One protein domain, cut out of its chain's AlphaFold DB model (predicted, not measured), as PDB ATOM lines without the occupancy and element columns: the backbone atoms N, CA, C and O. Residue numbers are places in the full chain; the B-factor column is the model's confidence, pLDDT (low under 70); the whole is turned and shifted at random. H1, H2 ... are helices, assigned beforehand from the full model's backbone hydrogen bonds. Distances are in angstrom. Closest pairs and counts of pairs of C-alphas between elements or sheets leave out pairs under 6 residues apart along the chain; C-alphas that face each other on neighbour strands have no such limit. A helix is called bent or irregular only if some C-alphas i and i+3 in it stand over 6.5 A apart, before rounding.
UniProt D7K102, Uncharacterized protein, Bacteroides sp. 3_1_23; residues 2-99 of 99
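AT A GLANCE: This is residues 2 to 99 of the 99 residues of an uncharacterized protein of Bacteroides sp. 3_1_23 (UniProt D7K102). H3 and H4 follow each other end to end as one long helical arm, with H1 packed on H3 and the short H2 near the start of that arm. Past the far end of H4 the chain folds back and short H5 packs on H4, after which a long link leads out to H6, and residues 71 to 99 stick out as a free tail. The printed part has 98 residues with six named helices, H1 to H6 in chain order, and no named strand; the class is all helix. It is extended, with a radius of gyration of the C-alphas of 23.5 A, and flat, spanning 77 by 46 by 13 A.

IN THESE COORDINATES: The longest helix, H4, holds residues 37 to 54 and measures 25.7 A, from C-alpha 37 at (96.268, 193.973, 67.566). Before it come H1, residues 2 to 8, from C-alpha 2 at (99.126, 172.575, 67.637), H2, residues 13 to 18, and H3, residues 22 to 35, 19.4 A long. H3 is irregular: C-alphas 30 and 33 are 7.5 A apart. H5 holds residues 61 to 64, and H6, residues 81 to 97, measures 24.8 A and ends at C-alpha 97 at (60.086, 168.961, 95.054).

HOW THE PARTS SIT: H4 touches H5 with residues 44 to 48 alone; the closest C-alphas, of Tyr 48 and Pro 61, are 5.6 A apart. H3 and H4 meet only through their link. H1 touches H3, closest at the C-alphas of Ile 5 and Val 28, 7.4 A, at a shallow tilt of 31 degrees, the same way. H1 and H2, a helical hairpin, only just touch, with 3 pairs of C-alphas within 8 A, the closest being Val 6 and Pro 13 at 5.8 A. H6 touches no helix. Every O i to N i+4 pair is within hydrogen-bond range in H1, H2, H4 and H6, and 7 of 10 are in H3; H5 is too short for such a pair.

THE WHOLE: The C-alphas farthest apart, of Asn 54 and Asn 99, are 77.3 A apart. The printed part has no cut, and the link from H5 to H6, 16 residues, is long. Mean pLDDT of the printed part is 84.8; residues 72 to 79, 96, and 98 to 99 are under 70.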
ATOM      1  N   TYR A   2      97.682 172.480  67.341       87.81
ATOM      2  CA  TYR A   2      99.126 172.575  67.637       87.81
ATOM      3  C   TYR A   2      99.806 173.796  66.990       87.81
ATOM      4  O   TYR A   2     100.397 174.604  67.695       87.81
ATOM      5  N   ALA A   3      99.642 173.994  65.675       89.69
ATOM      6  CA  ALA A   3     100.242 175.130  64.965       89.69
ATOM      7  C   ALA A   3      99.818 176.500  65.536       89.69
ATOM      8  O   ALA A   3     100.656 177.375  65.716       89.69
ATOM      9  N   LEU A   4      98.540 176.665  65.886       88.75
ATOM     10  CA  LEU A   4      98.020 177.921  66.442       88.75
ATOM     11  C   LEU A   4      98.640 178.237  67.809       88.75
ATOM     12  O   LEU A   4      98.950 179.380  68.114       88.75
ATOM     13  N   ILE A   5      98.830 177.224  68.649       89.81
ATOM     14  CA  ILE A   5      99.292 177.425  70.025       89.81
ATOM     15  C   ILE A   5     100.817 177.537  70.065       89.81
ATOM     16  O   ILE A   5     101.366 178.450  70.676       89.81
ATOM     17  N   VAL A   6     101.515 176.652  69.363       90.75
ATOM     18  CA  VAL A   6     102.976 176.599  69.410       90.75
ATOM     19  C   VAL A   6     103.609 177.637  68.489       90.75
ATOM     20  O   VAL A   6     104.503 178.363  68.912       90.75
ATOM     21  N   LEU A   7     103.135 177.758  67.245       89.06
ATOM     22  CA  LEU A   7     103.740 178.672  66.270       89.06
ATOM     23  C   LEU A   7     103.163 180.082  66.404       89.06
ATOM     24  O   LEU A   7     103.909 181.037  66.602       89.06
ATOM     25  N   GLU A   8     101.836 180.225  66.328       86.50
ATOM     26  CA  GLU A   8     101.223 181.559  66.311       86.50
ATOM     27  C   GLU A   8     101.175 182.201  67.697       86.50
ATOM     28  O   GLU A   8     101.551 183.366  67.840       86.50
ATOM     29  N   ALA A   9     100.767 181.473  68.742       88.75
ATOM     30  CA  ALA A   9     100.779 182.000  70.107       88.75
ATOM     31  C   ALA A   9     102.200 182.047  70.690       88.75
ATOM     32  O   ALA A   9     102.479 182.920  71.515       88.75
ATOM     33  N   GLY A  10     103.131 181.241  70.167       90.75
ATOM     34  CA  GLY A  10     104.530 181.205  70.602       90.75
ATOM     35  C   GLY A  10     104.725 180.469  71.926       90.75
ATOM     36  O   GLY A  10     105.642 180.793  72.678       90.75
ATOM     37  N   ILE A  11     103.829 179.534  72.248       92.31
ATOM     38  CA  ILE A  11     103.907 178.730  73.467       92.31
ATOM     39  C   ILE A  11     104.882 177.572  73.240       92.31
ATOM     40  O   ILE A  11     104.891 176.951  72.178       92.31
ATOM     41  N   ALA A  12     105.706 177.275  74.246       94.06
ATOM     42  CA  ALA A  12     106.676 176.189  74.164       94.06
ATOM     43  C   ALA A  12     105.973 174.842  73.867       94.06
ATOM     44  O   ALA A  12     104.983 174.530  74.538       94.06
ATOM     45  N   PRO A  13     106.480 174.035  72.910       93.44
ATOM     46  CA  PRO A  13     105.895 172.735  72.581       93.44
ATOM     47  C   PRO A  13     105.751 171.831  73.805       93.44
ATOM     48  O   PRO A  13     104.679 171.275  74.024       93.44
ATOM     49  N   ASP A  14     106.801 171.757  74.625       95.12
ATOM     50  CA  ASP A  14     106.859 170.900  75.812       95.12
ATOM     51  C   ASP A  14     105.783 171.299  76.830       95.12
ATOM     52  O   ASP A  14     105.057 170.461  77.356       95.12
ATOM     53  N   TYR A  15     105.584 172.607  77.040       94.62
ATOM     54  CA  TYR A  15     104.518 173.090  77.916       94.62
ATOM     55  C   TYR A  15     103.134 172.726  77.371       94.62
ATOM     56  O   TYR A  15     102.310 172.196  78.115       94.62
ATOM     57  N   PHE A  16     102.885 172.980  76.079       92.62
ATOM     58  CA  PHE A  16     101.592 172.705  75.450       92.62
ATOM     59  C   PHE A  16     101.214 171.220  75.498       92.62
ATOM     60  O   PHE A  16     100.044 170.901  75.702       92.62
ATOM     61  N   LEU A  17     102.183 170.325  75.296       92.38
ATOM     62  CA  LEU A  17     101.932 168.888  75.220       92.38
ATOM     63  C   LEU A  17     101.843 168.222  76.598       92.38
ATOM     64  O   LEU A  17     100.998 167.344  76.770       92.38
ATOM     65  N   ASP A  18     102.655 168.653  77.567       93.50
ATOM     66  CA  ASP A  18     102.837 167.891  78.809       93.50
ATOM     67  C   ASP A  18     102.141 168.507  80.031       93.50
ATOM     68  O   ASP A  18     101.781 167.789  80.963       93.50
ATOM     69  N   SER A  19     101.979 169.835  80.074       93.50
ATOM     70  CA  SER A  19     101.592 170.553  81.307       93.50
ATOM     71  C   SER A  19     100.405 171.506  81.153       93.50
ATOM     72  O   SER A  19      99.736 171.814  82.144       93.50
ATOM     73  N   MET A  20     100.135 171.982  79.937       94.12
ATOM     74  CA  MET A  20      99.130 173.010  79.684       94.12
ATOM     75  C   MET A  20      97.713 172.489  79.918       94.12
ATOM     76  O   MET A  20      97.304 171.441  79.414       94.12
ATOM     77  N   GLN A  21      96.928 173.256  80.666       94.31
ATOM     78  CA  GLN A  21      95.561 172.899  81.007       94.31
ATOM     79  C   GLN A  21      94.584 173.320  79.904       94.31
ATOM     80  O   GLN A  21      94.743 174.345  79.237       94.31
ATOM     81  N   MET A  22      93.493 172.565  79.744       89.00
ATOM     82  CA  MET A  22      92.510 172.806  78.678       89.00
ATOM     83  C   MET A  22      91.868 174.206  78.742       89.00
ATOM     84  O   MET A  22      91.551 174.798  77.709       89.00
ATOM     85  N   TYR A  23      91.686 174.767  79.941       92.38
ATOM     86  CA  TYR A  23      91.144 176.121  80.084       92.38
ATOM     87  C   TYR A  23      92.124 177.197  79.588       92.38
ATOM     88  O   TYR A  23      91.683 178.201  79.033       92.38
ATOM     89  N   GLU A  24      93.436 176.980  79.725       90.75
ATOM     90  CA  GLU A  24      94.460 177.878  79.181       90.75
ATOM     91  C   GLU A  24      94.455 177.816  77.658       90.75
ATOM     92  O   GLU A  24      94.512 178.848  76.994       90.75
ATOM     93  N   VAL A  25      94.315 176.609  77.097       90.38
ATOM     94  CA  VAL A  25      94.226 176.402  75.646       90.38
ATOM     95  C   VAL A  25      93.042 177.175  75.080       90.38
ATOM     96  O   VAL A  25      93.182 177.907  74.099       90.38
ATOM     97  N   LYS A  26      91.883 177.061  75.733       90.00
ATOM     98  CA  LYS A  26      90.684 177.805  75.351       90.00
ATOM     99  C   LYS A  26      90.909 179.319  75.430       90.00
ATOM    100  O   LYS A  26      90.614 180.017  74.465       90.00
ATOM    101  N   ALA A  27      91.481 179.812  76.528       90.31
ATOM    102  CA  ALA A  27      91.756 181.236  76.705       90.31
ATOM    103  C   ALA A  27      92.716 181.783  75.634       90.31
ATOM    104  O   ALA A  27      92.495 182.875  75.109       90.31
ATOM    105  N   VAL A  28      93.751 181.020  75.271       90.69
ATOM    106  CA  VAL A  28      94.698 181.390  74.213       90.69
ATOM    107  C   VAL A  28      93.997 181.449  72.863       90.69
ATOM    108  O   VAL A  28      94.119 182.454  72.170       90.69
ATOM    109  N   LEU A  29      93.228 180.421  72.496       89.00
ATOM    110  CA  LEU A  29      92.531 180.380  71.206       89.00
ATOM    111  C   LEU A  29      91.503 181.512  71.057       89.00
ATOM    112  O   LEU A  29      91.408 182.106  69.987       89.00
ATOM    113  N   GLU A  30      90.776 181.857  72.123       88.50
ATOM    114  CA  GLU A  30      89.791 182.950  72.103       88.50
ATOM    115  C   GLU A  30      90.442 184.337  71.957       88.50
ATOM    116  O   GLU A  30      89.859 185.246  71.355       88.50
ATOM    117  N   ASN A  31      91.664 184.504  72.473       87.44
ATOM    118  CA  ASN A  31      92.355 185.794  72.518       87.44
ATOM    119  C   ASN A  31      93.514 185.927  71.517       87.44
ATOM    120  O   ASN A  31      94.106 187.002  71.426       87.44
ATOM    121  N   LEU A  32      93.818 184.889  70.733       87.44
ATOM    122  CA  LEU A  32      94.953 184.871  69.804       87.44
ATOM    123  C   LEU A  32      94.906 186.029  68.795       87.44
ATOM    124  O   LEU A  32      95.925 186.655  68.517       87.44
ATOM    125  N   GLN A  33      93.706 186.380  68.329       81.12
ATOM    126  CA  GLN A  33      93.451 187.523  67.443       81.12
ATOM    127  C   GLN A  33      93.972 188.861  67.999       81.12
ATOM    128  O   GLN A  33      94.404 189.728  67.241       81.12
ATOM    129  N   TYR A  34      93.996 189.025  69.325       83.81
ATOM    130  CA  TYR A  34      94.460 190.253  69.964       83.81
ATOM    131  C   TYR A  34      95.981 190.339  70.069       83.81
ATOM    132  O   TYR A  34      96.503 191.437  70.253       83.81
ATOM    133  N   LYS A  35      96.710 189.227  69.897       85.88
ATOM    134  CA  LYS A  35      98.179 189.212  69.960       85.88
ATOM    135  C   LYS A  35      98.797 190.195  68.964       85.88
ATOM    136  O   LYS A  35      99.718 190.929  69.305       85.88
ATOM    137  N   ASN A  36      98.246 190.250  67.754       86.88
ATOM    138  CA  ASN A  36      98.735 191.125  66.690       86.88
ATOM    139  C   ASN A  36      98.017 192.479  66.646       86.88
ATOM    140  O   ASN A  36      98.330 193.297  65.784       86.88
ATOM    141  N   LYS A  37      97.080 192.748  67.569       88.62
ATOM    142  CA  LYS A  37      96.268 193.973  67.566       88.62
ATOM    143  C   LYS A  37      97.138 195.224  67.558       88.62
ATOM    144  O   LYS A  37      96.946 196.082  66.711       88.62
ATOM    145  N   THR A  38      98.144 195.306  68.427       89.56
ATOM    146  CA  THR A  38      99.047 196.468  68.480       89.56
ATOM    147  C   THR A  38      99.787 196.689  67.162       89.56
ATOM    148  O   THR A  38      99.886 197.824  66.707       89.56
ATOM    149  N   SER A  39     100.272 195.619  66.526       92.44
ATOM    150  CA  SER A  39     100.965 195.718  65.236       92.44
ATOM    151  C   SER A  39     100.026 196.208  64.133       92.44
ATOM    152  O   SER A  39     100.412 197.047  63.321       92.44
ATOM    153  N   TRP A  40      98.787 195.716  64.115       91.94
ATOM    154  CA  TRP A  40      97.761 196.155  63.172       91.94
ATOM    155  C   TRP A  40      97.332 197.607  63.403       91.94
ATOM    156  O   TRP A  40      97.184 198.356  62.441       91.94
ATOM    157  N   GLU A  41      97.224 198.043  64.657       90.88
ATOM    158  CA  GLU A  41      96.956 199.444  65.004       90.88
ATOM    159  C   GLU A  41      98.106 200.372  64.593       90.88
ATOM    160  O   GLU A  41      97.873 201.452  64.051       90.88
ATOM    161  N   GLN A  42      99.358 199.947  64.785       93.94
ATOM    162  CA  GLN A  42     100.524 200.695  64.310       93.94
ATOM    163  C   GLN A  42     100.516 200.829  62.784       93.94
ATOM    164  O   GLN A  42     100.691 201.932  62.263       93.94
ATOM    165  N   ALA A  43     100.253 199.734  62.064       94.62
ATOM    166  CA  ALA A  43     100.139 199.752  60.607       94.62
ATOM    167  C   ALA A  43      98.988 200.658  60.134       94.62
ATOM    168  O   ALA A  43      99.167 201.441  59.193       94.62
ATOM    169  N   ARG A  44      97.838 200.615  60.819       94.44
ATOM    170  CA  ARG A  44      96.689 201.496  60.568       94.44
ATOM    171  C   ARG A  44      97.053 202.964  60.768       94.44
ATOM    172  O   ARG A  44      96.740 203.776  59.905       94.44
ATOM    173  N   MET A  45      97.760 203.301  61.844       94.12
ATOM    174  CA  MET A  45      98.180 204.677  62.125       94.12
ATOM    175  C   MET A  45      99.166 205.210  61.078       94.12
ATOM    176  O   MET A  45      99.002 206.324  60.589       94.12
ATOM    177  N   ILE A  46     100.166 204.412  60.688       95.25
ATOM    178  CA  ILE A  46     101.123 204.798  59.639       95.25
ATOM    179  C   ILE A  46     100.386 205.039  58.316       95.25
ATOM    180  O   ILE A  46     100.569 206.077  57.681       95.25
ATOM    181  N   SER A  47      99.504 204.112  57.937       93.69
ATOM    182  CA  SER A  47      98.697 204.221  56.716       93.69
ATOM    183  C   SER A  47      97.784 205.447  56.751       93.69
ATOM    184  O   SER A  47      97.670 206.162  55.757       93.69
ATOM    185  N   TYR A  48      97.190 205.738  57.911       95.00
ATOM    186  CA  TYR A  48      96.374 206.923  58.140       95.00
ATOM    187  C   TYR A  48      97.161 208.220  57.953       95.00
ATOM    188  O   TYR A  48      96.705 209.095  57.224       95.00
ATOM    189  N   ILE A  49      98.355 208.342  58.541       93.25
ATOM    190  CA  ILE A  49      99.200 209.538  58.386       93.25
ATOM    191  C   ILE A  49      99.539 209.760  56.907       93.25
ATOM    192  O   ILE A  49      99.427 210.878  56.398       93.25
ATOM    193  N   ILE A  50      99.913 208.698  56.190       94.62
ATOM    194  CA  ILE A  50     100.236 208.777  54.760       94.62
ATOM    195  C   ILE A  50      99.001 209.195  53.953       94.62
ATOM    196  O   ILE A  50      99.077 210.106  53.131       94.62
ATOM    197  N   ALA A  51      97.847 208.578  54.199       93.56
ATOM    198  CA  ALA A  51      96.615 208.909  53.490       93.56
ATOM    199  C   ALA A  51      96.150 210.341  53.790       93.56
ATOM    200  O   ALA A  51      95.789 211.074  52.874       93.56
ATOM    201  N   GLN A  52      96.205 210.770  55.052       91.38
ATOM    202  CA  GLN A  52      95.758 212.092  55.485       91.38
ATOM    203  C   GLN A  52      96.648 213.214  54.945       91.38
ATOM    204  O   GLN A  52      96.137 214.273  54.597       91.38
ATOM    205  N   THR A  53      97.961 212.991  54.848       92.50
ATOM    206  CA  THR A  53      98.901 213.981  54.290       92.50
ATOM    207  C   THR A  53      98.765 214.151  52.778       92.50
ATOM    208  O   THR A  53      99.047 215.228  52.262       92.50
ATOM    209  N   ASN A  54      98.294 213.120  52.071       93.44
ATOM    210  CA  ASN A  54      98.072 213.146  50.620       93.44
ATOM    211  C   ASN A  54      96.609 213.408  50.224       93.44
ATOM    212  O   ASN A  54      96.285 213.472  49.039       93.44
ATOM    213  N   SER A  55      95.712 213.552  51.198       90.25
ATOM    214  CA  SER A  55      94.282 213.755  50.986       90.25
ATOM    215  C   SER A  55      93.878 215.173  51.370       90.25
ATOM    216  O   SER A  55      94.339 215.728  52.363       90.25
ATOM    217  N   THR A  56      92.945 215.751  50.618       88.88
ATOM    218  CA  THR A  56      92.273 217.009  50.983       88.88
ATOM    219  C   THR A  56      91.064 216.789  51.894       88.88
ATOM    220  O   THR A  56      90.495 217.747  52.412       88.88
ATOM    221  N   LYS A  57      90.653 215.530  52.092       90.44
ATOM    222  CA  LYS A  57      89.554 215.136  52.979       90.44
ATOM    223  C   LYS A  57      90.088 214.782  54.360       90.44
ATOM    224  O   LYS A  57      91.151 214.173  54.476       90.44
ATOM    225  N   GLN A  58      89.312 215.107  55.389       88.44
ATOM    226  CA  GLN A  58      89.570 214.632  56.742       88.44
ATOM    227  C   GLN A  58      89.100 213.181  56.852       88.44
ATOM    228  O   GLN A  58      87.912 212.899  56.720       88.44
ATOM    229  N   LEU A  59      90.057 212.274  57.020       90.62
ATOM    230  CA  LEU A  59      89.829 210.840  57.153       90.62
ATOM    231  C   LEU A  59      89.826 210.466  58.637       90.62
ATOM    232  O   LEU A  59      90.444 211.141  59.469       90.62
ATOM    233  N   SER A  60      89.176 209.356  58.961       88.81
ATOM    234  CA  SER A  60      89.342 208.650  60.227       88.81
ATOM    235  C   SER A  60      90.214 207.398  60.028       88.81
ATOM    236  O   SER A  60      90.234 206.827  58.935       88.81
ATOM    237  N   PRO A  61      90.933 206.916  61.057       86.19
ATOM    238  CA  PRO A  61      91.695 205.668  60.958       86.19
ATOM    239  C   PRO A  61      90.838 204.456  60.548       86.19
ATOM    240  O   PRO A  61      91.316 203.584  59.823       86.19
ATOM    241  N   THR A  62      89.564 204.430  60.952       88.50
ATOM    242  CA  THR A  62      88.583 203.398  60.577       88.50
ATOM    243  C   THR A  62      88.212 203.409  59.095       88.50
ATOM    244  O   THR A  62      87.807 202.373  58.576       88.50
ATOM    245  N   ASP A  63      88.400 204.534  58.395       87.50
ATOM    246  CA  ASP A  63      88.208 204.612  56.938       87.50
ATOM    247  C   ASP A  63      89.348 203.931  56.165       87.50
ATOM    248  O   ASP A  63      89.186 203.588  54.996       87.50
ATOM    249  N   ILE A  64      90.510 203.749  56.803       90.75
ATOM    250  CA  ILE A  64      91.691 203.118  56.199       90.75
ATOM    251  C   ILE A  64      91.648 201.601  56.381       90.75
ATOM    252  O   ILE A  64      91.800 200.847  55.423       90.75
ATOM    253  N   MET A  65      91.463 201.154  57.624       89.19
ATOM    254  CA  MET A  65      91.356 199.742  57.990       89.19
ATOM    255  C   MET A  65      90.313 199.592  59.095       89.19
ATOM    256  O   MET A  65      90.472 200.140  60.191       89.19
ATOM    257  N   LYS A  66      89.268 198.819  58.797       88.12
ATOM    258  CA  LYS A  66      88.225 198.439  59.748       88.12
ATOM    259  C   LYS A  66      88.555 197.070  60.335       88.12
ATOM    260  O   LYS A  66      88.765 196.122  59.581       88.12
ATOM    261  N   PHE A  67      88.588 196.974  61.659       87.19
ATOM    262  CA  PHE A  67      88.829 195.723  62.373       87.19
ATOM    263  C   PHE A  67      87.578 195.237  63.105       87.19
ATOM    264  O   PHE A  67      86.726 196.025  63.514       87.19
ATOM    265  N   ASP A  68      87.511 193.928  63.353       82.38
ATOM    266  CA  ASP A  68      86.383 193.274  64.037       82.38
ATOM    267  C   ASP A  68      86.173 193.759  65.483       82.38
ATOM    268  O   ASP A  68      85.115 193.544  66.071       82.38
ATOM    269  N   TRP A  69      87.184 194.399  66.083       81.00
ATOM    270  CA  TRP A  69      87.116 194.983  67.427       81.00
ATOM    271  C   TRP A  69      86.774 196.477  67.447       81.00
ATOM    272  O   TRP A  69      86.700 197.044  68.538       81.00
ATOM    273  N   ASP A  70      86.614 197.122  66.288       82.12
ATOM    274  CA  ASP A  70      86.114 198.502  66.212       82.12
ATOM    275  C   ASP A  70      84.586 198.543  66.371       82.12
ATOM    276  O   ASP A  70      84.023 199.543  66.817       82.12
ATOM    277  N   GLU A  71      83.900 197.448  66.037       78.25
ATOM    278  CA  GLU A  71      82.480 197.300  66.324       78.25
ATOM    279  C   GLU A  71      82.307 197.036  67.819       78.25
ATOM    280  O   GLU A  71      82.804 196.045  68.366       78.25
ATOM    281  N   ALA A  72      81.588 197.930  68.502       62.22
ATOM    282  CA  ALA A  72      81.084 197.636  69.829       62.22
ATOM    283  C   ALA A  72      80.188 196.403  69.697       62.22
ATOM    284  O   ALA A  72      79.049 196.494  69.245       62.22
ATOM    285  N   LYS A  73      80.711 195.231  70.067       58.78
ATOM    286  CA  LYS A  73      79.873 194.069  70.337       58.78
ATOM    287  C   LYS A  73      79.030 194.454  71.542       58.78
ATOM    288  O   LYS A  73      79.450 194.228  72.678       58.78
ATOM    289  N   GLU A  74      77.880 195.080  71.303       53.56
ATOM    290  CA  GLU A  74      76.801 195.084  72.273       53.56
ATOM    291  C   GLU A  74      76.571 193.614  72.596       53.56
ATOM    292  O   GLU A  74      76.046 192.838  71.796       53.56
ATOM    293  N   LYS A  75      77.093 193.181  73.746       53.34
ATOM    294  CA  LYS A  75      76.624 191.949  74.345       53.34
ATOM    295  C   LYS A  75      75.173 192.251  74.632       53.34
ATOM    296  O   LYS A  75      74.897 193.012  75.553       53.34
ATOM    297  N   ASP A  76      74.290 191.727  73.799       50.72
ATOM    298  CA  ASP A  76      72.868 191.772  74.047       50.72
ATOM    299  C   ASP A  76      72.633 191.113  75.413       50.72
ATOM    300  O   ASP A  76      72.683 189.894  75.569       50.72
ATOM    301  N   THR A  77      72.526 191.941  76.452       59.00
ATOM    302  CA  THR A  77      72.218 191.508  77.816       59.00
ATOM    303  C   THR A  77      70.717 191.296  77.983       59.00
ATOM    304  O   THR A  77      70.258 191.090  79.109       59.00
ATOM    305  N   SER A  78      69.929 191.383  76.903       63.12
ATOM    306  CA  SER A  78      68.505 191.109  76.972       63.12
ATOM    307  C   SER A  78      68.278 189.610  77.174       63.12
ATOM    308  O   SER A  78      68.688 188.750  76.397       63.12
ATOM    309  N   ILE A  79      67.646 189.279  78.297       65.19
ATOM    310  CA  ILE A  79      67.140 187.934  78.543       65.19
ATOM    311  C   ILE A  79      65.918 187.769  77.635       65.19
ATOM    312  O   ILE A  79      64.957 188.537  77.749       65.19
ATOM    313  N   SER A  80      65.940 186.780  76.739       72.69
ATOM    314  CA  SER A  80      64.774 186.466  75.906       72.69
ATOM    315  C   SER A  80      63.579 186.080  76.788       72.69
ATOM    316  O   SER A  80      63.736 185.459  77.841       72.69
ATOM    317  N   LYS A  81      62.355 186.402  76.353       73.12
ATOM    318  CA  LYS A  81      61.121 186.013  77.064       73.12
ATOM    319  C   LYS A  81      61.042 184.497  77.298       73.12
ATOM    320  O   LYS A  81      60.512 184.068  78.322       73.12
ATOM    321  N   ASP A  82      61.636 183.711  76.405       75.06
ATOM    322  CA  ASP A  82      61.717 182.254  76.521       75.06
ATOM    323  C   ASP A  82      62.625 181.808  77.679       75.06
ATOM    324  O   ASP A  82      62.311 180.850  78.391       75.06
ATOM    325  N   ASP A  83      63.717 182.535  77.937       75.38
ATOM    326  CA  ASP A  83      64.600 182.269  79.076       75.38
ATOM    327  C   ASP A  83      63.917 182.605  80.405       75.38
ATOM    328  O   ASP A  83      64.063 181.854  81.373       75.38
ATOM    329  N   ILE A  84      63.109 183.671  80.442       79.31
ATOM    330  CA  ILE A  84      62.285 184.024  81.610       79.31
ATOM    331  C   ILE A  84      61.283 182.902  81.909       79.31
ATOM    332  O   ILE A  84      61.198 182.440  83.049       79.31
ATOM    333  N   ALA A  85      60.570 182.412  80.890       82.44
ATOM    334  CA  ALA A  85      59.603 181.325  81.042       82.44
ATOM    335  C   ALA A  85      60.269 180.022  81.520       82.44
ATOM    336  O   ALA A  85      59.767 179.354  82.429       82.44
ATOM    337  N   ARG A  86      61.446 179.682  80.974       85.25
ATOM    338  CA  ARG A  86      62.228 178.515  81.410       85.25
ATOM    339  C   ARG A  86      62.676 178.635  82.868       85.25
ATOM    340  O   ARG A  86      62.620 177.648  83.604       85.25
ATOM    341  N   LEU A  87      63.142 179.811  83.288       85.56
ATOM    342  CA  LEU A  87      63.582 180.056  84.665       85.56
ATOM    343  C   LEU A  87      62.418 179.960  85.657       85.56
ATOM    344  O   LEU A  87      62.569 179.326  86.701       85.56
ATOM    345  N   GLN A  88      61.246 180.495  85.309       83.62
ATOM    346  CA  GLN A  88      60.031 180.365  86.118       83.62
ATOM    347  C   GLN A  88      59.576 178.906  86.247       83.62
ATOM    348  O   GLN A  88      59.275 178.446  87.348       83.62
ATOM    349  N   ALA A  89      59.590 178.141  85.149       85.50
ATOM    350  CA  ALA A  89      59.247 176.720  85.176       85.50
ATOM    351  C   ALA A  89      60.197 175.914  86.078       85.50
ATOM    352  O   ALA A  89      59.743 175.099  86.880       85.50
ATOM    353  N   LYS A  90      61.509 176.182  86.001       84.88
ATOM    354  CA  LYS A  90      62.499 175.557  86.891       84.88
ATOM    355  C   LYS A  90      62.261 175.927  88.354       84.88
ATOM    356  O   LYS A  90      62.269 175.038  89.197       84.88
ATOM    357  N   ALA A  91      62.011 177.201  88.660       85.25
ATOM    358  CA  ALA A  91      61.734 177.648  90.026       85.25
ATOM    359  C   ALA A  91      60.520 176.917  90.632       85.25
ATOM    360  O   ALA A  91      60.598 176.414  91.752       85.25
ATOM    361  N   ASN A  92      59.444 176.762  89.857       84.06
ATOM    362  CA  ASN A  92      58.244 176.043  90.290       84.06
ATOM    363  C   ASN A  92      58.497 174.542  90.521       84.06
ATOM    364  O   ASN A  92      57.952 173.964  91.458       84.06
ATOM    365  N   GLN A  93      59.350 173.904  89.711       81.00
ATOM    366  CA  GLN A  93      59.736 172.500  89.916       81.00
ATOM    367  C   GLN A  93      60.516 172.300  91.222       81.00
ATOM    368  O   GLN A  93      60.265 171.331  91.938       81.00
ATOM    369  N   PHE A  94      61.417 173.224  91.566       80.00
ATOM    370  CA  PHE A  94      62.152 173.162  92.833       80.00
ATOM    371  C   PHE A  94      61.233 173.335  94.045       80.00
ATOM    372  O   PHE A  94      61.367 172.584  95.007       80.00
ATOM    373  N   ILE A  95      60.274 174.263  93.981       77.50
ATOM    374  CA  ILE A  95      59.288 174.479  95.052       77.50
ATOM    375  C   ILE A  95      58.428 173.224  95.261       77.50
ATOM    376  O   ILE A  95      58.212 172.809  96.394       77.50
ATOM    377  N   ASN A  96      57.992 172.577  94.178       69.75
ATOM    378  CA  ASN A  96      57.162 171.372  94.258       69.75
ATOM    379  C   ASN A  96      57.922 170.111  94.695       69.75
ATOM    380  O   ASN A  96      57.285 169.149  95.096       69.75
ATOM    381  N   THR A  97      59.254 170.095  94.603       70.31
ATOM    382  CA  THR A  97      60.086 168.961  95.054       70.31
ATOM    383  C   THR A  97      60.441 169.064  96.547       70.31
ATOM    384  O   THR A  97      60.924 168.101  97.133       70.31
ATOM    385  N   GLN A  98      60.242 170.236  97.160       57.06
ATOM    386  CA  GLN A  98      60.545 170.523  98.572       57.06
ATOM    387  C   GLN A  98      59.301 170.478  99.486       57.06
ATOM    388  O   GLN A  98      59.434 170.713 100.686       57.06
ATOM    389  N   ASN A  99      58.118 170.180  98.932       47.75
ATOM    390  CA  ASN A  99      56.880 169.873  99.663       47.75
ATOM    391  C   ASN A  99      56.572 168.377  99.552       47.75
ATOM    392  O   ASN A  99      55.946 167.844 100.494       47.75
TER     393      ASN A  99